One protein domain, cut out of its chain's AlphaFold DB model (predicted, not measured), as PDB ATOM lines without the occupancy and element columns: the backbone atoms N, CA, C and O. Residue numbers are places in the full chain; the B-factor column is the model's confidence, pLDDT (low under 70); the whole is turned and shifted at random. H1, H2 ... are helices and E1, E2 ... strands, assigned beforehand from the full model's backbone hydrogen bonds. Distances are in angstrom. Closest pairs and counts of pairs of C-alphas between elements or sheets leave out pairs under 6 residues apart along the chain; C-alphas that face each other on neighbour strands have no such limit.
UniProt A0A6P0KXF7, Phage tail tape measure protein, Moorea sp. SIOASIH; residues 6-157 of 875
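This is residues 6 to 157 of the 875 residues of the protein "Phage tail tape measure protein" of Moorea sp. SIOASIH (UniProt A0A6P0KXF7). A small sandwich of strands, one strongly twisted sheet of four facing a smaller sheet of three, is joined to a loose frame of helices. H1 runs out from the sandwich, H2 and H3 lie at the far end, H4 comes after them, and H5 folds back between the frame and the sandwich. The printed part has 152 residues, with seven named strands, E1 to E7, followed along the chain by five named helices, H1 to H5; the class is mixed, helices and strands. The larger sheet runs E3 E2 E5 E6, antiparallel, and the smaller one E4 E1 E7, mixed. The whole is compact, with a radius of gyration of the C-alphas of 16.6 A and spans of 46 by 35 by 27 A.

In the larger sheet, E3 (residues 34 to 41) and E2 (15 to 21) form a hairpin, with N 36 and O 19 at 2.9 A; E3 bends by 58 degrees at residue 38. E5 (56 to 63) is antiparallel to E2 at 144 degrees, with N 18 and O 60 at 2.8 A. E5 and E6 (69 to 76) form a hairpin, with N 59 and O 73 at 2.8 A. In the smaller sheet, E1 (6 to 9) is antiparallel to E4 (45 to 49), with N 9 and O 45 at 2.9 A, and parallel to E7 (85 to 87), with N 87 and O 8 at 2.8 A. The two sheets form a sandwich, two sheets face to face, their best planes 18 degrees apart. H1 (89 to 107) is on the larger sheet with residues 89 to 96; its closest C-alphas to E6 are those of Val 92 and Ile 70, 5.5 A. H5 (152 to 157) only grazes that sheet; it touches residues 94 to 102 of H1, about perpendicular at 80 degrees, closest C-alphas Tyr 155 and Ser 98, 5.0 A. H4 (130 to 142) and H5 only just touch, with 3 pairs of C-alphas within 8 A, the closest Asn 138 and Tyr 152 at 5.8 A. H2 (112 to 118) is close to but not clearly touching H4, at a shallow tilt of 15 degrees, opposite ways; their closest C-alphas are Phe 117 and Phe 140, 6.9 A. H3 (123 to 126) and H4 touch only at the corner, closest C-alphas Ala 126 and Leu 133, 6.0 A. In H1, H2, H4 and H5 every O i to N i+4 pair is within hydrogen-bond range; H3 is too short for one.

E1 begins at C-alpha 6, (62.913, -20.005, -14.267). E5 is 23.3 A long, E6 21.0 A, E3 20.2 A and E2 19.2 A. H1, 27.1 A, begins at C-alpha 89, (53.609, -25.289, -0.236); H4 is 18.6 A. H5 ends at C-alpha 157, (43.835, -31.366, -12.184).

The C-alphas farthest apart are those of Asp 53 and Asp 110, 48.9 A. The printed part has no cut. The link E2 to E3, residues 22 to 33, is long. Residues 127 to 132, of which 130 to 132 belong to H4, stand free. Mean pLDDT of the printed part is 78.8; residues 22 to 31, 81 to 82, 102 to 110, 121 to 128 and 130 are under 70.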
ATOM      1  N   THR A   6      62.345 -19.314 -15.434       90.38
ATOM      2  CA  THR A   6      62.913 -20.005 -14.267       90.38
ATOM      3  C   THR A   6      61.790 -20.644 -13.465       90.38
ATOM      4  O   THR A   6      60.848 -19.953 -13.098       90.38
ATOM      5  N   PHE A   7      61.893 -21.943 -13.188       92.69
ATOM      6  CA  PHE A   7      61.013 -22.638 -12.246       92.69
ATOM      7  C   PHE A   7      61.707 -22.685 -10.891       92.69
ATOM      8  O   PHE A   7      62.816 -23.210 -10.805       92.69
ATOM      9  N   ASP A   8      61.092 -22.108  -9.862       94.75
ATOM     10  CA  ASP A   8      61.650 -22.037  -8.511       94.75
ATOM     11  C   ASP A   8      60.914 -23.001  -7.580       94.75
ATOM     12  O   ASP A   8      59.794 -22.736  -7.150       94.75
ATOM     13  N   ASN A   9      61.532 -24.148  -7.294       95.62
ATOM     14  CA  ASN A   9      60.961 -25.152  -6.410       95.62
ATOM     15  C   ASN A   9      61.272 -24.811  -4.950       95.62
ATOM     16  O   ASN A   9      62.360 -25.105  -4.452       95.62
ATOM     17  N   GLN A  10      60.290 -24.248  -4.249       95.25
ATOM     18  CA  GLN A  10      60.369 -23.913  -2.825       95.25
ATOM     19  C   GLN A  10      59.887 -25.060  -1.921       95.25
ATOM     20  O   GLN A  10      59.719 -24.876  -0.712       95.25
ATOM     21  N   LEU A  11      59.650 -26.254  -2.476       93.88
ATOM     22  CA  LEU A  11      59.268 -27.446  -1.725       93.88
ATOM     23  C   LEU A  11      60.494 -28.211  -1.216       93.88
ATOM     24  O   LEU A  11      61.607 -28.099  -1.726       93.88
ATOM     25  N   ASN A  12      60.270 -29.052  -0.205       91.69
ATOM     26  CA  ASN A  12      61.280 -29.977   0.328       91.69
ATOM     27  C   ASN A  12      61.389 -31.289  -0.471       91.69
ATOM     28  O   ASN A  12      62.103 -32.200  -0.055       91.69
ATOM     29  N   GLN A  13      60.679 -31.388  -1.593       89.19
ATOM     30  CA  GLN A  13      60.660 -32.542  -2.486       89.19
ATOM     31  C   GLN A  13      61.006 -32.111  -3.910       89.19
ATOM     32  O   GLN A  13      60.798 -30.957  -4.282       89.19
ATOM     33  N   GLU A  14      61.564 -33.032  -4.685       93.88
ATOM     34  CA  GLU A  14      61.867 -32.817  -6.097       93.88
ATOM     35  C   GLU A  14      60.589 -32.840  -6.938       93.88
ATOM     36  O   GLU A  14      59.651 -33.592  -6.655       93.88
ATOM     37  N   VAL A  15      60.550 -31.993  -7.963       94.25
ATOM     38  CA  VAL A  15      59.405 -31.872  -8.867       94.25
ATOM     39  C   VAL A  15      59.846 -32.014 -10.314       94.25
ATOM     40  O   VAL A  15      60.963 -31.646 -10.680       94.25
ATOM     41  N   VAL A  16      58.942 -32.521 -11.143       94.06
ATOM     42  CA  VAL A  16      59.128 -32.668 -12.587       94.06
ATOM     43  C   VAL A  16      58.207 -31.683 -13.291       94.06
ATOM     44  O   VAL A  16      57.036 -31.555 -12.934       94.06
ATOM     45  N   VAL A  17      58.728 -30.978 -14.293       91.50
ATOM     46  CA  VAL A  17      57.955 -30.066 -15.141       91.50
ATOM     47  C   VAL A  17      57.710 -30.731 -16.489       91.50
ATOM     48  O   VAL A  17      58.653 -31.121 -17.182       91.50
ATOM     49  N   TYR A  18      56.445 -30.810 -16.885       90.25
ATOM     50  CA  TYR A  18      55.983 -31.343 -18.162       90.25
ATOM     51  C   TYR A  18      55.400 -30.230 -19.028       90.25
ATOM     52  O   TYR A  18      54.776 -29.307 -18.508       90.25
ATOM     53  N   SER A  19      55.515 -30.342 -20.351       87.00
ATOM     54  CA  SER A  19      54.597 -29.672 -21.276       87.00
ATOM     55  C   SER A  19      53.366 -30.545 -21.496       87.00
ATOM     56  O   SER A  19      53.503 -31.745 -21.736       87.00
ATOM     57  N   SER A  20      52.189 -29.931 -21.484       83.56
ATOM     58  CA  SER A  20      50.906 -30.555 -21.805       83.56
ATOM     59  C   SER A  20      50.462 -30.159 -23.213       83.56
ATOM     60  O   SER A  20      50.249 -28.972 -23.474       83.56
ATOM     61  N   SER A  21      50.236 -31.137 -24.090       73.69
ATOM     62  CA  SER A  21      49.573 -30.939 -25.383       73.69
ATOM     63  C   SER A  21      48.187 -31.591 -25.396       73.69
ATOM     64  O   SER A  21      48.007 -32.710 -24.922       73.69
ATOM     65  N   SER A  22      47.184 -30.895 -25.935       58.34
ATOM     66  CA  SER A  22      45.904 -31.521 -26.277       58.34
ATOM     67  C   SER A  22      46.090 -32.268 -27.597       58.34
ATOM     68  O   SER A  22      46.386 -31.644 -28.620       58.34
ATOM     69  N   ASP A  23      45.947 -33.585 -27.595       44.38
ATOM     70  CA  ASP A  23      45.811 -34.361 -28.819       44.38
ATOM     71  C   ASP A  23      44.533 -33.915 -29.545       44.38
ATOM     72  O   ASP A  23      43.461 -33.799 -28.965       44.38
ATOM     73  N   GLY A  24      44.659 -33.556 -30.824       41.69
ATOM     74  CA  GLY A  24      43.628 -32.870 -31.615       41.69
ATOM     75  C   GLY A  24      42.352 -33.672 -31.917       41.69
ATOM     76  O   GLY A  24      41.693 -33.407 -32.919       41.69
ATOM     77  N   SER A  25      41.989 -34.644 -31.088       37.09
ATOM     78  CA  SER A  25      40.723 -35.357 -31.146       37.09
ATOM     79  C   SER A  25      40.246 -35.641 -29.729       37.09
ATOM     80  O   SER A  25      40.947 -36.329 -29.004       37.09
ATOM     81  N   GLN A  26      39.032 -35.184 -29.417       36.03
ATOM     82  CA  GLN A  26      38.149 -35.550 -28.300       36.03
ATOM     83  C   GLN A  26      37.722 -34.357 -27.437       36.03
ATOM     84  O   GLN A  26      38.478 -33.660 -26.772       36.03
ATOM     85  N   THR A  27      36.419 -34.142 -27.499       34.03
ATOM     86  CA  THR A  27      35.593 -33.338 -26.619       34.03
ATOM     87  C   THR A  27      35.642 -33.879 -25.186       34.03
ATOM     88  O   THR A  27      35.048 -34.916 -24.916       34.03
ATOM     89  N   GLY A  28      36.269 -33.133 -24.273       47.19
ATOM     90  CA  GLY A  28      35.956 -33.149 -22.837       47.19
ATOM     91  C   GLY A  28      36.714 -34.151 -21.950       47.19
ATOM     92  O   GLY A  28      36.754 -35.340 -22.234       47.19
ATOM     93  N   LEU A  29      37.199 -33.633 -20.809       44.41
ATOM     94  CA  LEU A  29      37.657 -34.305 -19.570       44.41
ATOM     95  C   LEU A  29      39.160 -34.584 -19.335       44.41
ATOM     96  O   LEU A  29      39.488 -34.964 -18.211       44.41
ATOM     97  N   ASP A  30      40.090 -34.317 -20.261       59.19
ATOM     98  CA  ASP A  30      41.539 -34.446 -19.967       59.19
ATOM     99  C   ASP A  30      42.222 -33.088 -19.711       59.19
ATOM    100  O   ASP A  30      42.796 -32.466 -20.604       59.19
ATOM    101  N   TYR A  31      42.147 -32.612 -18.463       67.81
ATOM    102  CA  TYR A  31      42.723 -31.325 -18.038       67.81
ATOM    103  C   TYR A  31      44.262 -31.340 -17.910       67.81
ATOM    104  O   TYR A  31      44.878 -30.278 -17.779       67.81
ATOM    105  N   LEU A  32      44.888 -32.525 -17.947       70.19
ATOM    106  CA  LEU A  32      46.344 -32.685 -17.874       70.19
ATOM    107  C   LEU A  32      46.994 -32.823 -19.254       70.19
ATOM    108  O   LEU A  32      48.155 -32.451 -19.377       70.19
ATOM    109  N   GLY A  33      46.279 -33.326 -20.268       70.44
ATOM    110  CA  GLY A  33      46.779 -33.446 -21.645       70.44
ATOM    111  C   GLY A  33      48.003 -34.363 -21.779       70.44
ATOM    112  O   GLY A  33      48.561 -34.852 -20.795       70.44
ATOM    113  N   THR A  34      48.438 -34.682 -22.993       78.19
ATOM    114  CA  THR A  34      49.607 -35.556 -23.178       78.19
ATOM    115  C   THR A  34      50.845 -34.884 -22.578       78.19
ATOM    116  O   THR A  34      51.261 -33.818 -23.031       78.19
ATOM    117  N   LEU A  35      51.412 -35.494 -21.531       80.94
ATOM    118  CA  LEU A  35      52.534 -34.929 -20.785       80.94
ATOM    119  C   LEU A  35      53.856 -35.349 -21.423       80.94
ATOM    120  O   LEU A  35      54.140 -36.534 -21.571       80.94
ATOM    121  N   THR A  36      54.685 -34.366 -21.765       84.56
ATOM    122  CA  THR A  36      56.072 -34.575 -22.196       84.56
ATOM    123  C   THR A  36      56.997 -33.951 -21.163       84.56
ATOM    124  O   THR A  36      56.913 -32.751 -20.913       84.56
ATOM    125  N   GLN A  37      57.849 -34.758 -20.531       90.44
ATOM    126  CA  GLN A  37      58.780 -34.287 -19.503       90.44
ATOM    127  C   GLN A  37      59.796 -33.308 -20.102       90.44
ATOM    128  O   GLN A  37      60.373 -33.577 -21.156       90.44
ATOM    129  N   LEU A  38      60.026 -32.187 -19.418       89.56
ATOM    130  CA  LEU A  38      60.943 -31.135 -19.857       89.56
ATOM    131  C   LEU A  38      62.182 -31.060 -18.970       89.56
ATOM    132  O   LEU A  38      63.302 -31.190 -19.460       89.56
ATOM    133  N   ILE A  39      61.978 -30.826 -17.672       92.81
ATOM    134  CA  ILE A  39      63.049 -30.637 -16.690       92.81
ATOM    135  C   ILE A  39      62.649 -31.199 -15.326       92.81
ATOM    136  O   ILE A  39      61.467 -31.324 -15.013       92.81
ATOM    137  N   GLU A  40      63.653 -31.471 -14.500       94.44
ATOM    138  CA  GLU A  40      63.507 -31.781 -13.078       94.44
ATOM    139  C   GLU A  40      64.076 -30.619 -12.259       94.44
ATOM    140  O   GLU A  40      65.086 -30.012 -12.634       94.44
ATOM    141  N   VAL A  41      63.405 -30.276 -11.160       94.00
ATOM    142  CA  VAL A  41      63.792 -29.177 -10.272       94.00
ATOM    143  C   VAL A  41      63.934 -29.722  -8.857       94.00
ATOM    144  O   VAL A  41      62.947 -30.007  -8.173       94.00
ATOM    145  N   ALA A  42      65.182 -29.862  -8.408       93.69
ATOM    146  CA  ALA A  42      65.497 -30.341  -7.066       93.69
ATOM    147  C   ALA A  42      64.854 -29.467  -5.971       93.69
ATOM    148  O   ALA A  42      64.605 -28.277  -6.168       93.69
ATOM    149  N   ALA A  43      64.621 -30.054  -4.797       92.19
ATOM    150  CA  ALA A  43      64.052 -29.361  -3.640       92.19
ATOM    151  C   ALA A  43      64.838 -28.086  -3.267       92.19
ATOM    152  O   ALA A  43      66.069 -28.121  -3.171       92.19
ATOM    153  N   GLN A  44      64.132 -26.984  -2.988       93.50
ATOM    154  CA  GLN A  44      64.706 -25.680  -2.609       93.50
ATOM    155  C   GLN A  44      65.713 -25.126  -3.641       93.50
ATOM    156  O   GLN A  44      66.737 -24.527  -3.275       93.50
ATOM    157  N   LYS A  45      65.482 -25.380  -4.936       94.75
ATOM    158  CA  LYS A  45      66.325 -24.921  -6.052       94.75
ATOM    159  C   LYS A  45      65.484 -24.322  -7.169       94.75
ATOM    160  O   LYS A  45      64.349 -24.726  -7.389       94.75
ATOM    161  N   SER A  46      66.108 -23.433  -7.936       93.12
ATOM    162  CA  SER A  46      65.535 -22.896  -9.167       93.12
ATOM    163  C   SER A  46      66.281 -23.434 -10.385       93.12
ATOM    164  O   SER A  46      67.514 -23.483 -10.389       93.12
ATOM    165  N   GLN A  47      65.539 -23.803 -11.425       92.56
ATOM    166  CA  GLN A  47      66.081 -24.340 -12.669       92.56
ATOM    167  C   GLN A  47      65.579 -23.507 -13.863       92.56
ATOM    168  O   GLN A  47      64.366 -23.340 -14.027       92.56
ATOM    169  N   PRO A  48      66.478 -22.967 -14.707       90.56
ATOM    170  CA  PRO A  48      66.074 -22.246 -15.905       90.56
ATOM    171  C   PRO A  48      65.614 -23.203 -17.014       90.56
ATOM    172  O   PRO A  48      66.188 -24.275 -17.206       90.56
ATOM    173  N   TYR A  49      64.625 -22.773 -17.792       88.50
ATOM    174  CA  TYR A  49      64.122 -23.451 -18.983       88.50
ATOM    175  C   TYR A  49      63.906 -22.438 -20.107       88.50
ATOM    176  O   TYR A  49      63.317 -21.380 -19.895       88.50
ATOM    177  N   THR A  50      64.364 -22.755 -21.314       85.56
ATOM    178  CA  THR A  50      64.126 -21.915 -22.494       85.56
ATOM    179  C   THR A  50      63.135 -22.640 -23.405       85.56
ATOM    180  O   THR A  50      63.515 -23.659 -23.984       85.56
ATOM    181  N   PRO A  51      61.889 -22.146 -23.530       78.25
ATOM    182  CA  PRO A  51      60.898 -22.682 -24.461       78.25
ATOM    183  C   PRO A  51      61.392 -22.705 -25.916       78.25
ATOM    184  O   PRO A  51      62.184 -21.848 -26.313       78.25
ATOM    185  N   GLY A  52      60.905 -23.668 -26.706       71.56
ATOM    186  CA  GLY A  52      61.080 -23.695 -28.165       71.56
ATOM    187  C   GLY A  52      60.216 -22.651 -28.893       71.56
ATOM    188  O   GLY A  52      59.685 -21.737 -28.266       71.56
ATOM    189  N   ASP A  53      60.039 -22.799 -30.211       71.12
ATOM    190  CA  ASP A  53      59.286 -21.855 -31.071       71.12
ATOM    191  C   ASP A  53      57.748 -21.873 -30.861       71.12
ATOM    192  O   ASP A  53      57.004 -21.264 -31.633       71.12
ATOM    193  N   ASP A  54      57.249 -22.544 -29.819       70.19
ATOM    194  CA  ASP A  54      55.818 -22.659 -29.542       70.19
ATOM    195  C   ASP A  54      55.222 -21.331 -29.045       70.19
ATOM    196  O   ASP A  54      55.762 -20.644 -28.173       70.19
ATOM    197  N   SER A  55      54.066 -20.957 -29.601       71.62
ATOM    198  CA  SER A  55      53.378 -19.705 -29.259       71.62
ATOM    199  C   SER A  55      52.675 -19.745 -27.899       71.62
ATOM    200  O   SER A  55      52.533 -18.703 -27.253       71.62
ATOM    201  N   VAL A  56      52.263 -20.936 -27.453       76.56
ATOM    202  CA  VAL A  56      51.611 -21.189 -26.161       76.56
ATOM    203  C   VAL A  56      52.076 -22.536 -25.620       76.56
ATOM    204  O   VAL A  56      51.999 -23.535 -26.331       76.56
ATOM    205  N   ILE A  57      52.504 -22.582 -24.358       79.62
ATOM    206  CA  ILE A  57      52.838 -23.831 -23.662       79.62
ATOM    207  C   ILE A  57      52.069 -23.888 -22.347       79.62
ATOM    208  O   ILE A  57      52.041 -22.924 -21.584       79.62
ATOM    209  N   VAL A  58      51.454 -25.033 -22.066       85.31
ATOM    210  CA  VAL A  58      50.910 -25.342 -20.743       85.31
ATOM    211  C   VAL A  58      51.931 -26.197 -20.015       85.31
ATOM    212  O   VAL A  58      52.278 -27.275 -20.495       85.31
ATOM    213  N   PHE A  59      52.395 -25.730 -18.861       88.19
ATOM    214  CA  PHE A  59      53.268 -26.497 -17.987       88.19
ATOM    215  C   PHE A  59      52.459 -27.162 -16.880       88.19
ATOM    216  O   PHE A  59      51.639 -26.511 -16.232       88.19
ATOM    217  N   ILE A  60      52.725 -28.440 -16.640       90.75
ATOM    218  CA  ILE A  60      52.233 -29.179 -15.478       90.75
ATOM    219  C   ILE A  60      53.442 -29.524 -14.625       90.75
ATOM    220  O   ILE A  60      54.387 -30.138 -15.113       90.75
ATOM    221  N   VAL A  61      53.422 -29.121 -13.361       91.62
ATOM    222  CA  VAL A  61      54.433 -29.519 -12.383       91.62
ATOM    223  C   VAL A  61      53.847 -30.639 -11.542       91.62
ATOM    224  O   VAL A  61      52.741 -30.490 -11.026       91.62
ATOM    225  N   ALA A  62      54.576 -31.740 -11.399       90.62
ATOM    226  CA  ALA A  62      54.171 -32.882 -10.591       90.62
ATOM    227  C   ALA A  62      55.276 -33.298  -9.615       90.62
ATOM    228  O   ALA A  62      56.446 -32.947  -9.778       90.62
ATOM    229  N   ASN A  63      54.899 -34.042  -8.582       86.81
ATOM    230  CA  ASN A  63      55.838 -34.659  -7.659       86.81
ATOM    231  C   ASN A  63      56.630 -35.760  -8.377       86.81
ATOM    232  O   ASN A  63      56.041 -36.669  -8.949       86.81
ATOM    233  N   GLN A  64      57.961 -35.715  -8.303       87.25
ATOM    234  CA  GLN A  64      58.827 -36.677  -8.995       87.25
ATOM    235  C   GLN A  64      58.619 -38.126  -8.531       87.25
ATOM    236  O   GLN A  64      58.887 -39.066  -9.276       87.25
ATOM    237  N   LYS A  65      58.147 -38.316  -7.295       82.12
ATOM    238  CA  LYS A  65      58.010 -39.645  -6.696       82.12
ATOM    239  C   LYS A  65      56.806 -40.432  -7.221       82.12
ATOM    240  O   LYS A  65      56.877 -41.658  -7.286       82.12
ATOM    241  N   ASP A  66      55.692 -39.757  -7.475       76.50
ATOM    242  CA  ASP A  66      54.387 -40.388  -7.719       76.50
ATOM    243  C   ASP A  66      53.591 -39.744  -8.863       76.50
ATOM    244  O   ASP A  66      52.434 -40.097  -9.072       76.50
ATOM    245  N   ASP A  67      54.198 -38.816  -9.604       80.00
ATOM    246  CA  ASP A  67      53.591 -38.069 -10.710       80.00
ATOM    247  C   ASP A  67      52.288 -37.331 -10.332       80.00
ATOM    248  O   ASP A  67      51.522 -36.904 -11.205       80.00
ATOM    249  N   SER A  68      52.027 -37.122  -9.034       80.50
ATOM    250  CA  SER A  68      50.866 -36.353  -8.581       80.50
ATOM    251  C   SER A  68      51.015 -34.876  -8.979       80.50
ATOM    252  O   SER A  68      52.035 -34.251  -8.662       80.50
ATOM    253  N   PRO A  69      50.045 -34.279  -9.701       86.06
ATOM    254  CA  PRO A  69      50.105 -32.876 -10.080       86.06
ATOM    255  C   PRO A  69      50.146 -31.960  -8.855       86.06
ATOM    256  O   PRO A  69      49.447 -32.177  -7.869       86.06
ATOM    257  N   ILE A  70      50.938 -30.896  -8.960       89.06
ATOM    258  CA  ILE A  70      51.126 -29.874  -7.927       89.06
ATOM    259  C   ILE A  70      50.553 -28.540  -8.403       89.06
ATOM    260  O   ILE A  70      49.793 -27.906  -7.680       89.06
ATOM    261  N   VAL A  71      50.900 -28.106  -9.617       91.44
ATOM    262  CA  VAL A  71      50.458 -26.813 -10.160       91.44
ATOM    263  C   VAL A  71      50.502 -26.806 -11.686       91.44
ATOM    264  O   VAL A  71      51.242 -27.569 -12.311       91.44
ATOM    265  N   ARG A  72      49.693 -25.934 -12.293       88.62
ATOM    266  CA  ARG A  72      49.618 -25.710 -13.738       88.62
ATOM    267  C   ARG A  72      49.926 -24.255 -14.060       88.62
ATOM    268  O   ARG A  72      49.251 -23.360 -13.561       88.62
ATOM    269  N   PHE A  73      50.874 -24.034 -14.965       85.25
ATOM    270  CA  PHE A  73      51.211 -22.709 -15.485       85.25
ATOM    271  C   PHE A  73      50.892 -22.617 -16.972       85.25
ATOM    272  O   PHE A  73      50.982 -23.603 -17.703       85.25
ATOM    273  N   GLN A  74      50.547 -21.420 -17.435       81.75
ATOM    274  CA  GLN A  74      50.392 -21.139 -18.856       81.75
ATOM    275  C   GLN A  74      51.417 -20.093 -19.282       81.75
ATOM    276  O   GLN A  74      51.588 -19.065 -18.631       81.75
ATOM    277  N   TYR A  75      52.114 -20.388 -20.370       80.50
ATOM    278  CA  TYR A  75      53.118 -19.530 -20.969       80.50
ATOM    279  C   TYR A  75      52.662 -19.098 -22.357       80.50
ATOM    280  O   TYR A  75      52.315 -19.935 -23.190       80.50
ATOM    281  N   PHE A  76      52.711 -17.793 -22.604       77.94
ATOM    282  CA  PHE A  76      52.442 -17.179 -23.896       77.94
ATOM    283  C   PHE A  76      53.708 -16.467 -24.361       77.94
ATOM    284  O   PHE A  76      54.186 -15.549 -23.694       77.94
ATOM    285  N   SER A  77      54.263 -16.858 -25.511       73.56
ATOM    286  CA  SER A  77      55.537 -16.288 -25.980       73.56
ATOM    287  C   SER A  77      55.436 -14.818 -26.409       73.56
ATOM    288  O   SER A  77      56.456 -14.149 -26.590       73.56
ATOM    289  N   PHE A  78      54.209 -14.306 -26.550       73.88
ATOM    290  CA  PHE A  78      53.888 -12.918 -26.881       73.88
ATOM    291  C   PHE A  78      53.576 -12.033 -25.658       73.88
ATOM    292  O   PHE A  78      53.425 -10.823 -25.828       73.88
ATOM    293  N   GLU A  79      53.512 -12.594 -24.447       74.31
ATOM    294  CA  GLU A  79      53.352 -11.845 -23.192       74.31
ATOM    295  C   GLU A  79      54.684 -11.775 -22.426       74.31
ATOM    296  O   GLU A  79      55.614 -12.532 -22.705       74.31
ATOM    297  N   VAL A  80      54.820 -10.842 -21.472       70.81
ATOM    298  CA  VAL A  80      55.964 -10.842 -20.543       70.81
ATOM    299  C   VAL A  80      55.645 -11.865 -19.448       70.81
ATOM    300  O   VAL A  80      54.765 -11.584 -18.638       70.81
ATOM    301  N   PRO A  81      56.297 -13.042 -19.413       67.25
ATOM    302  CA  PRO A  81      55.949 -14.083 -18.453       67.25
ATOM    303  C   PRO A  81      56.316 -13.655 -17.027       67.25
ATOM    304  O   PRO A  81      57.399 -13.109 -16.800       67.25
ATOM    305  N   GLU A  82      55.441 -13.940 -16.060       69.06
ATOM    306  CA  GLU A  82      55.789 -13.869 -14.638       69.06
ATOM    307  C   GLU A  82      56.830 -14.962 -14.342       69.06
ATOM    308  O   GLU A  82      56.538 -16.153 -14.402       69.06
ATOM    309  N   THR A  83      58.082 -14.559 -14.110       75.12
ATOM    310  CA  THR A  83      59.202 -15.453 -13.784       75.12
ATOM    311  C   THR A  83      59.953 -14.902 -12.560       75.12
ATOM    312  O   THR A  83      60.228 -13.698 -12.525       75.12
ATOM    313  N   PRO A  84      60.346 -15.743 -11.583       84.12
ATOM    314  CA  PRO A  84      60.227 -17.205 -11.585       84.12
ATOM    315  C   PRO A  84      58.787 -17.712 -11.396       84.12
ATOM    316  O   PRO A  84      57.992 -17.078 -10.712       84.12
ATOM    317  N   TYR A  85      58.468 -18.867 -11.990       89.12
ATOM    318  CA  TYR A  85      57.283 -19.647 -11.630       89.12
ATOM    319  C   TYR A  85      57.573 -20.351 -10.304       89.12
ATOM    320  O   TYR A  85      58.308 -21.343 -10.271       89.12
ATOM    321  N   GLU A  86      57.063 -19.788  -9.213       92.81
ATOM    322  CA  GLU A  86      57.256 -20.325  -7.868       92.81
ATOM    323  C   GLU A  86      56.360 -21.548  -7.650       92.81
ATOM    324  O   GLU A  86      55.160 -21.508  -7.908       92.81
ATOM    325  N   ILE A  87      56.952 -22.644  -7.175       93.88
ATOM    326  CA  ILE A  87      56.249 -23.870  -6.789       93.88
ATOM    327  C   ILE A  87      56.339 -23.955  -5.272       93.88
ATOM    328  O   ILE A  87      57.411 -24.189  -4.707       93.88
ATOM    329  N   THR A  88      55.218 -23.711  -4.607       95.06
ATOM    330  CA  THR A  88      55.162 -23.417  -3.176       95.06
ATOM    331  C   THR A  88      54.339 -24.449  -2.415       95.06
ATOM    332  O   THR A  88      53.563 -25.222  -2.979       95.06
ATOM    333  N   GLN A  89      54.449 -24.438  -1.083       92.94
ATOM    334  CA  GLN A  89      53.609 -25.289  -0.236       92.94
ATOM    335  C   GLN A  89      52.109 -24.961  -0.383       92.94
ATOM    336  O   GLN A  89      51.275 -25.829  -0.146       92.94
ATOM    337  N   ALA A  90      51.749 -23.741  -0.805       91.94
ATOM    338  CA  ALA A  90      50.355 -23.380  -1.048       91.94
ATOM    339  C   ALA A  90      49.750 -24.172  -2.220       91.94
ATOM    340  O   ALA A  90      48.585 -24.560  -2.140       91.94
ATOM    341  N   ASP A  91      50.546 -24.474  -3.248       92.56
ATOM    342  CA  ASP A  91      50.126 -25.275  -4.402       92.56
ATOM    343  C   ASP A  91      49.856 -26.731  -3.996       92.56
ATOM    344  O   ASP A  91      48.811 -27.303  -4.310       92.56
ATOM    345  N   VAL A  92      50.750 -27.301  -3.179       89.38
ATOM    346  CA  VAL A  92      50.579 -28.643  -2.596       89.38
ATOM    347  C   VAL A  92      49.342 -28.703  -1.700       89.38
ATOM    348  O   VAL A  92      48.560 -29.654  -1.776       89.38
ATOM    349  N   ASP A  93      49.131 -27.689  -0.859       91.62
ATOM    350  CA  ASP A  93      47.961 -27.616   0.015       91.62
ATOM    351  C   ASP A  93      46.655 -27.487  -0.788       91.62
ATOM    352  O   ASP A  93      45.639 -28.072  -0.401       91.62
ATOM    353  N   SER A  94      46.675 -26.733  -1.895       92.50
ATOM    354  CA  SER A  94      45.542 -26.578  -2.811       92.50
ATOM    355  C   SER A  94      45.160 -27.919  -3.433       92.50
ATOM    356  O   SER A  94      44.013 -28.349  -3.305       92.50
ATOM    357  N   MET A  95      46.136 -28.641  -3.994       90.38
ATOM    358  CA  MET A  95      45.927 -29.977  -4.559       90.38
ATOM    359  C   MET A  95      45.484 -30.997  -3.509       90.38
ATOM    360  O   MET A  95      44.566 -31.773  -3.759       90.38
ATOM    361  N   THR A  96      46.063 -30.966  -2.306       85.69
ATOM    362  CA  THR A  96      45.673 -31.865  -1.207       85.69
ATOM    363  C   THR A  96      44.203 -31.678  -0.828       85.69
ATOM    364  O   THR A  96      43.470 -32.658  -0.689       85.69
ATOM    365  N   GLN A  97      43.739 -30.428  -0.701       90.00
ATOM    366  CA  GLN A  97      42.323 -30.155  -0.435       90.00
ATOM    367  C   GLN A  97      41.428 -30.516  -1.621       90.00
ATOM    368  O   GLN A  97      40.321 -30.999  -1.402       90.00
ATOM    369  N   SER A  98      41.893 -30.340  -2.858       81.94
ATOM    370  CA  SER A  98      41.163 -30.778  -4.050       81.94
ATOM    371  C   SER A  98      40.994 -32.295  -4.102       81.94
ATOM    372  O   SER A  98      39.889 -32.765  -4.356       81.94
ATOM    373  N   TYR A  99      42.031 -33.072  -3.783       73.00
ATOM    374  CA  TYR A  99      41.917 -34.526  -3.667       73.00
ATOM    375  C   TYR A  99      40.950 -34.941  -2.559       73.00
ATOM    376  O   TYR A  99      40.106 -35.807  -2.790       73.00
ATOM    377  N   ALA A 100      41.032 -34.299  -1.390       73.56
ATOM    378  CA  ALA A 100      40.124 -34.560  -0.277       73.56
ATOM    379  C   ALA A 100      38.669 -34.202  -0.622       73.56
ATOM    380  O   ALA A 100      37.762 -34.955  -0.279       73.56
ATOM    381  N   PHE A 101      38.435 -33.097  -1.337       72.19
ATOM    382  CA  PHE A 101      37.102 -32.698  -1.789       72.19
ATOM    383  C   PHE A 101      36.535 -33.669  -2.827       72.19
ATOM    384  O   PHE A 101      35.387 -34.080  -2.702       72.19
ATOM    385  N   VAL A 102      37.337 -34.077  -3.820       62.97
ATOM    386  CA  VAL A 102      36.919 -35.076  -4.819       62.97
ATOM    387  C   VAL A 102      36.555 -36.392  -4.130       62.97
ATOM    388  O   VAL A 102      35.508 -36.957  -4.424       62.97
ATOM    389  N   GLN A 103      37.351 -36.848  -3.158       59.41
ATOM    390  CA  GLN A 103      37.014 -38.029  -2.358       59.41
ATOM    391  C   GLN A 103      35.730 -37.825  -1.543       59.41
ATOM    392  O   GLN A 103      34.840 -38.664  -1.600       59.41
ATOM    393  N   TYR A 104      35.590 -36.707  -0.826       64.25
ATOM    394  CA  TYR A 104      34.387 -36.409  -0.043       64.25
ATOM    395  C   TYR A 104      33.126 -36.399  -0.915       64.25
ATOM    396  O   TYR A 104      32.125 -37.017  -0.564       64.25
ATOM    397  N   MET A 105      33.196 -35.767  -2.088       55.75
ATOM    398  CA  MET A 105      32.120 -35.748  -3.074       55.75
ATOM    399  C   MET A 105      31.720 -37.159  -3.516       55.75
ATOM    400  O   MET A 105      30.530 -37.442  -3.612       55.75
ATOM    401  N   LEU A 106      32.683 -38.061  -3.730       49.91
ATOM    402  CA  LEU A 106      32.411 -39.446  -4.129       49.91
ATOM    403  C   LEU A 106      31.672 -40.253  -3.048       49.91
ATOM    404  O   LEU A 106      30.842 -41.091  -3.390       49.91
ATOM    405  N   TYR A 107      31.925 -39.992  -1.763       48.25
ATOM    406  CA  TYR A 107      31.314 -40.739  -0.652       48.25
ATOM    407  C   TYR A 107      30.077 -40.061  -0.035       48.25
ATOM    408  O   TYR A 107      29.350 -40.698   0.730       48.25
ATOM    409  N   HIS A 108      29.809 -38.792  -0.365       52.97
ATOM    410  CA  HIS A 108      28.761 -37.977   0.261       52.97
ATOM    411  C   HIS A 108      27.923 -37.181  -0.763       52.97
ATOM    412  O   HIS A 108      27.650 -36.000  -0.565       52.97
ATOM    413  N   MET A 109      27.481 -37.816  -1.859       49.25
ATOM    414  CA  MET A 109      26.777 -37.120  -2.957       49.25
ATOM    415  C   MET A 109      25.445 -36.461  -2.575       49.25
ATOM    416  O   MET A 109      25.017 -35.513  -3.231       49.25
ATOM    417  N   ASP A 110      24.802 -36.914  -1.499       60.94
ATOM    418  CA  ASP A 110      23.566 -36.310  -1.001       60.94
ATOM    419  C   ASP A 110      23.767 -35.170   0.007       60.94
ATOM    420  O   ASP A 110      22.778 -34.535   0.400       60.94
ATOM    421  N   ASP A 111      25.014 -34.895   0.399       77.56
ATOM    422  CA  ASP A 111      25.376 -33.840   1.343       77.56
ATOM    423  C   ASP A 111      25.038 -32.446   0.790       77.56
ATOM    424  O   ASP A 111      25.159 -32.165  -0.408       77.56
ATOM    425  N   ALA A 112      24.604 -31.550   1.677       82.25
ATOM    426  CA  ALA A 112      24.206 -30.194   1.311       82.25
ATOM    427  C   ALA A 112      25.342 -29.407   0.634       82.25
ATOM    428  O   ALA A 112      25.078 -28.627  -0.281       82.25
ATOM    429  N   LEU A 113      26.594 -29.643   1.041       82.88
ATOM    430  CA  LEU A 113      27.777 -29.029   0.447       82.88
ATOM    431  C   LEU A 113      27.965 -29.457  -1.014       82.88
ATOM    432  O   LEU A 113      28.294 -28.627  -1.859       82.88
ATOM    433  N   ILE A 114      27.722 -30.735  -1.324       80.44
ATOM    434  CA  ILE A 114      27.877 -31.284  -2.679       80.44
ATOM    435  C   ILE A 114      26.744 -30.824  -3.593       80.44
ATOM    436  O   ILE A 114      27.001 -30.401  -4.717       80.44
ATOM    437  N   LYS A 115      25.504 -30.780  -3.094       78.38
ATOM    438  CA  LYS A 115      24.366 -30.207  -3.837       78.38
ATOM    439  C   LYS A 115      24.564 -28.723  -4.156       78.38
ATOM    440  O   LYS A 115      24.160 -28.267  -5.222       78.38
ATOM    441  N   GLN A 116      25.193 -27.969  -3.252       82.94
ATOM    442  CA  GLN A 116      25.544 -26.569  -3.493       82.94
ATOM    443  C   GLN A 116      26.662 -26.427  -4.536       82.94
ATOM    444  O   GLN A 116      26.603 -25.516  -5.359       82.94
ATOM    445  N   PHE A 117      27.658 -27.317  -4.522       80.06
ATOM    446  CA  PHE A 117      28.705 -27.343  -5.543       80.06
ATOM    447  C   PHE A 117      28.138 -27.663  -6.930       80.06
ATOM    448  O   PHE A 117      28.458 -26.965  -7.886       80.06
ATOM    449  N   ASP A 118      27.259 -28.659  -7.046       73.56
ATOM    450  CA  ASP A 118      26.643 -29.078  -8.315       73.56
ATOM    451  C   ASP A 118      25.883 -27.928  -9.002       73.56
ATOM    452  O   ASP A 118      26.005 -27.712 -10.204       73.56
ATOM    453  N   GLN A 119      25.207 -27.079  -8.221       75.94
ATOM    454  CA  GLN A 119      24.528 -25.879  -8.728       75.94
ATOM    455  C   GLN A 119      25.467 -24.834  -9.351       75.94
ATOM    456  O   GLN A 119      24.999 -23.973 -10.094       75.94
ATOM    457  N   THR A 120      26.774 -24.879  -9.064       72.44
ATOM    458  CA  THR A 120      27.751 -23.973  -9.698       72.44
ATOM    459  C   THR A 120      28.062 -24.365 -11.146       72.44
ATOM    460  O   THR A 120      28.549 -23.534 -11.911       72.44
ATOM    461  N   TRP A 121      27.723 -25.593 -11.552       63.97
ATOM    462  CA  TRP A 121      27.966 -26.148 -12.886       63.97
ATOM    463  C   TRP A 121      26.758 -25.970 -13.821       63.97
ATOM    464  O   TRP A 121      26.238 -26.931 -14.387       63.97
ATOM    465  N   ASP A 122      26.303 -24.728 -14.015       61.69
ATOM    466  CA  ASP A 122      25.245 -24.419 -14.986       61.69
ATOM    467  C   ASP A 122      25.777 -24.540 -16.430       61.69
ATOM    468  O   ASP A 122      26.588 -23.730 -16.901       61.69
ATOM    469  N   THR A 123      25.303 -25.556 -17.156       53.41
ATOM    470  CA  THR A 123      25.712 -25.850 -18.537       53.41
ATOM    471  C   THR A 123      25.400 -24.717 -19.522       53.41
ATOM    472  O   THR A 123      26.114 -24.571 -20.516       53.41
ATOM    473  N   ASP A 124      24.395 -23.876 -19.246       55.88
ATOM    474  CA  ASP A 124      24.066 -22.715 -20.085       55.88
ATOM    475  C   ASP A 124      25.010 -21.524 -19.848       55.88
ATOM    476  O   ASP A 124      25.198 -20.701 -20.754       55.88
ATOM    477  N   VAL A 125      25.621 -21.427 -18.661       55.97
ATOM    478  CA  VAL A 125      26.653 -20.428 -18.327       55.97
ATOM    479  C   VAL A 125      28.011 -20.872 -18.872       55.97
ATOM    480  O   VAL A 125      28.698 -20.076 -19.515       55.97
ATOM    481  N   ALA A 126      28.355 -22.157 -18.727       52.66
ATOM    482  CA  ALA A 126      29.603 -22.746 -19.224       52.66
ATOM    483  C   ALA A 126      29.790 -22.590 -20.747       52.66
ATOM    484  O   ALA A 126      30.907 -22.391 -21.224       52.66
ATOM    485  N   ALA A 127      28.696 -22.633 -21.516       52.41
ATOM    486  CA  ALA A 127      28.716 -22.452 -22.969       52.41
ATOM    487  C   ALA A 127      28.826 -20.979 -23.422       52.41
ATOM    488  O   ALA A 127      29.108 -20.724 -24.594       52.41
ATOM    489  N   LYS A 128      28.582 -20.008 -22.528       57.41
ATOM    490  CA  LYS A 128      28.497 -18.570 -22.853       57.41
ATOM    491  C   LYS A 128      29.631 -17.733 -22.257       57.41
ATOM    492  O   LYS A 128      30.010 -16.746 -22.882       57.41
ATOM    493  N   ASP A 129      30.167 -18.105 -21.091       71.31
ATOM    494  CA  ASP A 129      31.266 -17.398 -20.419       71.31
ATOM    495  C   ASP A 129      32.061 -18.335 -19.484       71.31
ATOM    496  O   ASP A 129      31.687 -18.582 -18.335       71.31
ATOM    497  N   ALA A 130      33.186 -18.859 -19.982       63.19
ATOM    498  CA  ALA A 130      34.043 -19.779 -19.232       63.19
ATOM    499  C   ALA A 130      34.753 -19.114 -18.038       63.19
ATOM    500  O   ALA A 130      35.066 -19.792 -17.061       63.19
ATOM    501  N   THR A 131      34.989 -17.799 -18.083       72.94
ATOM    502  CA  THR A 131      35.635 -17.062 -16.986       72.94
ATOM    503  C   THR A 131      34.691 -16.967 -15.795       72.94
ATOM    504  O   THR A 131      35.091 -17.225 -14.663       72.94
ATOM    505  N   LYS A 132      33.407 -16.696 -16.060       77.25
ATOM    506  CA  LYS A 132      32.382 -16.642 -15.017       77.25
ATOM    507  C   LYS A 132      32.227 -17.971 -14.268       77.25
ATOM    508  O   LYS A 132      32.100 -17.964 -13.047       77.25
ATOM    509  N   LEU A 133      32.275 -19.098 -14.979       74.62
ATOM    510  CA  LEU A 133      32.225 -20.429 -14.365       74.62
ATOM    511  C   LEU A 133      33.401 -20.656 -13.399       74.62
ATOM    512  O   LEU A 133      33.213 -21.139 -12.284       74.62
ATOM    513  N   ILE A 134      34.613 -20.283 -13.823       74.62
ATOM    514  CA  ILE A 134      35.826 -20.402 -13.004       74.62
ATOM    515  C   ILE A 134      35.701 -19.548 -11.735       74.62
ATOM    516  O   ILE A 134      36.024 -20.025 -10.644       74.62
ATOM    517  N   ASP A 135      35.202 -18.318 -11.860       84.56
ATOM    518  CA  ASP A 135      35.002 -17.409 -10.728       84.56
ATOM    519  C   ASP A 135      33.962 -17.941  -9.734       84.56
ATOM    520  O   ASP A 135      34.208 -17.923  -8.527       84.56
ATOM    521  N   ASP A 136      32.835 -18.468 -10.220       83.00
ATOM    522  CA  ASP A 136      31.765 -19.008  -9.374       83.00
ATOM    523  C   ASP A 136      32.238 -20.263  -8.602       83.00
ATOM    524  O   ASP A 136      31.980 -20.394  -7.401       83.00
ATOM    525  N   ILE A 137      33.014 -21.145  -9.245       80.81
ATOM    526  CA  ILE A 137      33.598 -22.337  -8.605       80.81
ATOM    527  C   ILE A 137      34.662 -21.954  -7.568       80.81
ATOM    528  O   ILE A 137      34.685 -22.493  -6.458       80.81
ATOM    529  N   ASN A 138      35.537 -20.999  -7.890       89.31
ATOM    530  CA  ASN A 138      36.523 -20.495  -6.935       89.31
ATOM    531  C   ASN A 138      35.846 -19.819  -5.731       89.31
ATOM    532  O   ASN A 138      36.278 -20.011  -4.592       89.31
ATOM    533  N   ALA A 139      34.766 -19.065  -5.959       90.31
ATOM    534  CA  ALA A 139      33.985 -18.433  -4.901       90.31
ATOM    535  C   ALA A 139      33.301 -19.463  -3.989       90.31
ATOM    536  O   ALA A 139      33.289 -19.276  -2.770       90.31
ATOM    537  N   PHE A 140      32.789 -20.564  -4.554       92.69
ATOM    538  CA  PHE A 140      32.271 -21.684  -3.771       92.69
ATOM    539  C   PHE A 140      33.339 -22.229  -2.823       92.69
ATOM    540  O   PHE A 140      33.119 -22.250  -1.610       92.69
ATOM    541  N   PHE A 141      34.511 -22.607  -3.349       93.06
ATOM    542  CA  PHE A 141      35.565 -23.190  -2.522       93.06
ATOM    543  C   PHE A 141      36.020 -22.225  -1.434       93.06
ATOM    544  O   PHE A 141      36.061 -22.620  -0.269       93.06
ATOM    545  N   ALA A 142      36.243 -20.951  -1.770       92.44
ATOM    546  CA  ALA A 142      36.620 -19.913  -0.811       92.44
ATOM    547  C   ALA A 142      35.614 -19.746   0.349       92.44
ATOM    548  O   ALA A 142      36.009 -19.342   1.444       92.44
ATOM    549  N   GLY A 143      34.334 -20.069   0.126       89.25
ATOM    550  CA  GLY A 143      33.280 -20.060   1.142       89.25
ATOM    551  C   GLY A 143      33.229 -21.300   2.046       89.25
ATOM    552  O   GLY A 143      32.512 -21.289   3.046       89.25
ATOM    553  N   THR A 144      33.972 -22.365   1.730       91.94
ATOM    554  CA  THR A 144      33.995 -23.603   2.528       91.94
ATOM    555  C   THR A 144      34.944 -23.507   3.729       91.94
ATOM    556  O   THR A 144      35.863 -22.691   3.763       91.94
ATOM    557  N   THR A 145      34.746 -24.359   4.742       89.50
ATOM    558  CA  THR A 145      35.661 -24.420   5.901       89.50
ATOM    559  C   THR A 145      36.870 -25.319   5.616       89.50
ATOM    560  O   THR A 145      38.010 -24.893   5.827       89.50
ATOM    561  N   ASP A 146      36.626 -26.519   5.079       89.38
ATOM    562  CA  ASP A 146      37.644 -27.570   4.921       89.38
ATOM    563  C   ASP A 146      38.346 -27.562   3.552       89.38
ATOM    564  O   ASP A 146      39.474 -28.044   3.442       89.38
ATOM    565  N   TYR A 147      37.734 -26.948   2.531       92.56
ATOM    566  CA  TYR A 147      38.201 -26.989   1.134       92.56
ATOM    567  C   TYR A 147      38.562 -25.607   0.568       92.56
ATOM    568  O   TYR A 147      38.676 -25.434  -0.642       92.56
ATOM    569  N   LYS A 148      38.766 -24.603   1.430       94.38
ATOM    570  CA  LYS A 148      38.985 -23.197   1.038       94.38
ATOM    571  C   LYS A 148      40.215 -22.906   0.187       94.38
ATOM    572  O   LYS A 148      40.316 -21.821  -0.374       94.38
ATOM    573  N   LYS A 149      41.181 -23.823   0.159       93.31
ATOM    574  CA  LYS A 149      42.382 -23.724  -0.679       93.31
ATOM    575  C   LYS A 149      42.185 -24.391  -2.041       93.31
ATOM    576  O   LYS A 149      43.048 -24.242  -2.900       93.31
ATOM    577  N   CYS A 150      41.093 -25.129  -2.237       89.56
ATOM    578  CA  CYS A 150      40.732 -25.706  -3.523       89.56
ATOM    579  C   CYS A 150      40.397 -24.584  -4.517       89.56
ATOM    580  O   CYS A 150      39.790 -23.575  -4.161       89.56
ATOM    581  N   THR A 151      40.797 -24.767  -5.768       88.31
ATOM    582  CA  THR A 151      40.489 -23.871  -6.882       88.31
ATOM    583  C   THR A 151      39.913 -24.685  -8.030       88.31
ATOM    584  O   THR A 151      40.065 -25.905  -8.075       88.31
ATOM    585  N   TYR A 152      39.299 -24.024  -9.007       79.62
ATOM    586  CA  TYR A 152      38.871 -24.663 -10.248       79.62
ATOM    587  C   TYR A 152      40.015 -25.437 -10.924       79.62
ATOM    588  O   TYR A 152      39.821 -26.559 -11.394       79.62
ATOM    589  N   VAL A 153      41.214 -24.848 -10.953       81.12
ATOM    590  CA  VAL A 153      42.395 -25.430 -11.606       81.12
ATOM    591  C   VAL A 153      42.863 -26.672 -10.851       81.12
ATOM    592  O   VAL A 153      43.016 -27.726 -11.464       81.12
ATOM    593  N   SER A 154      43.023 -26.584  -9.528       82.94
ATOM    594  CA  SER A 154      43.482 -27.712  -8.710       82.94
ATOM    595  C   SER A 154      42.438 -28.839  -8.640       82.94
ATOM    596  O   SER A 154      42.790 -30.012  -8.745       82.94
ATOM    597  N   TYR A 155      41.143 -28.508  -8.579       77.56
ATOM    598  CA  TYR A 155      40.041 -29.468  -8.705       77.56
ATOM    599  C   TYR A 155      40.070 -30.202 -10.053       77.56
ATOM    600  O   TYR A 155      40.020 -31.432 -10.092       77.56
ATOM    601  N   SER A 156      40.209 -29.467 -11.158       70.62
ATOM    602  CA  SER A 156      40.233 -30.054 -12.504       70.62
ATOM    603  C   SER A 156      41.463 -30.939 -12.721       70.62
ATOM    604  O   SER A 156      41.357 -32.010 -13.321       70.62
ATOM    605  N   MET A 157      42.622 -30.540 -12.187       75.31
ATOM    606  CA  MET A 157      43.835 -31.366 -12.184       75.31
ATOM    607  C   MET A 157      43.669 -32.629 -11.331       75.31
ATOM    608  O   MET A 157      44.105 -33.694 -11.759       75.31
TER     609      MET A 157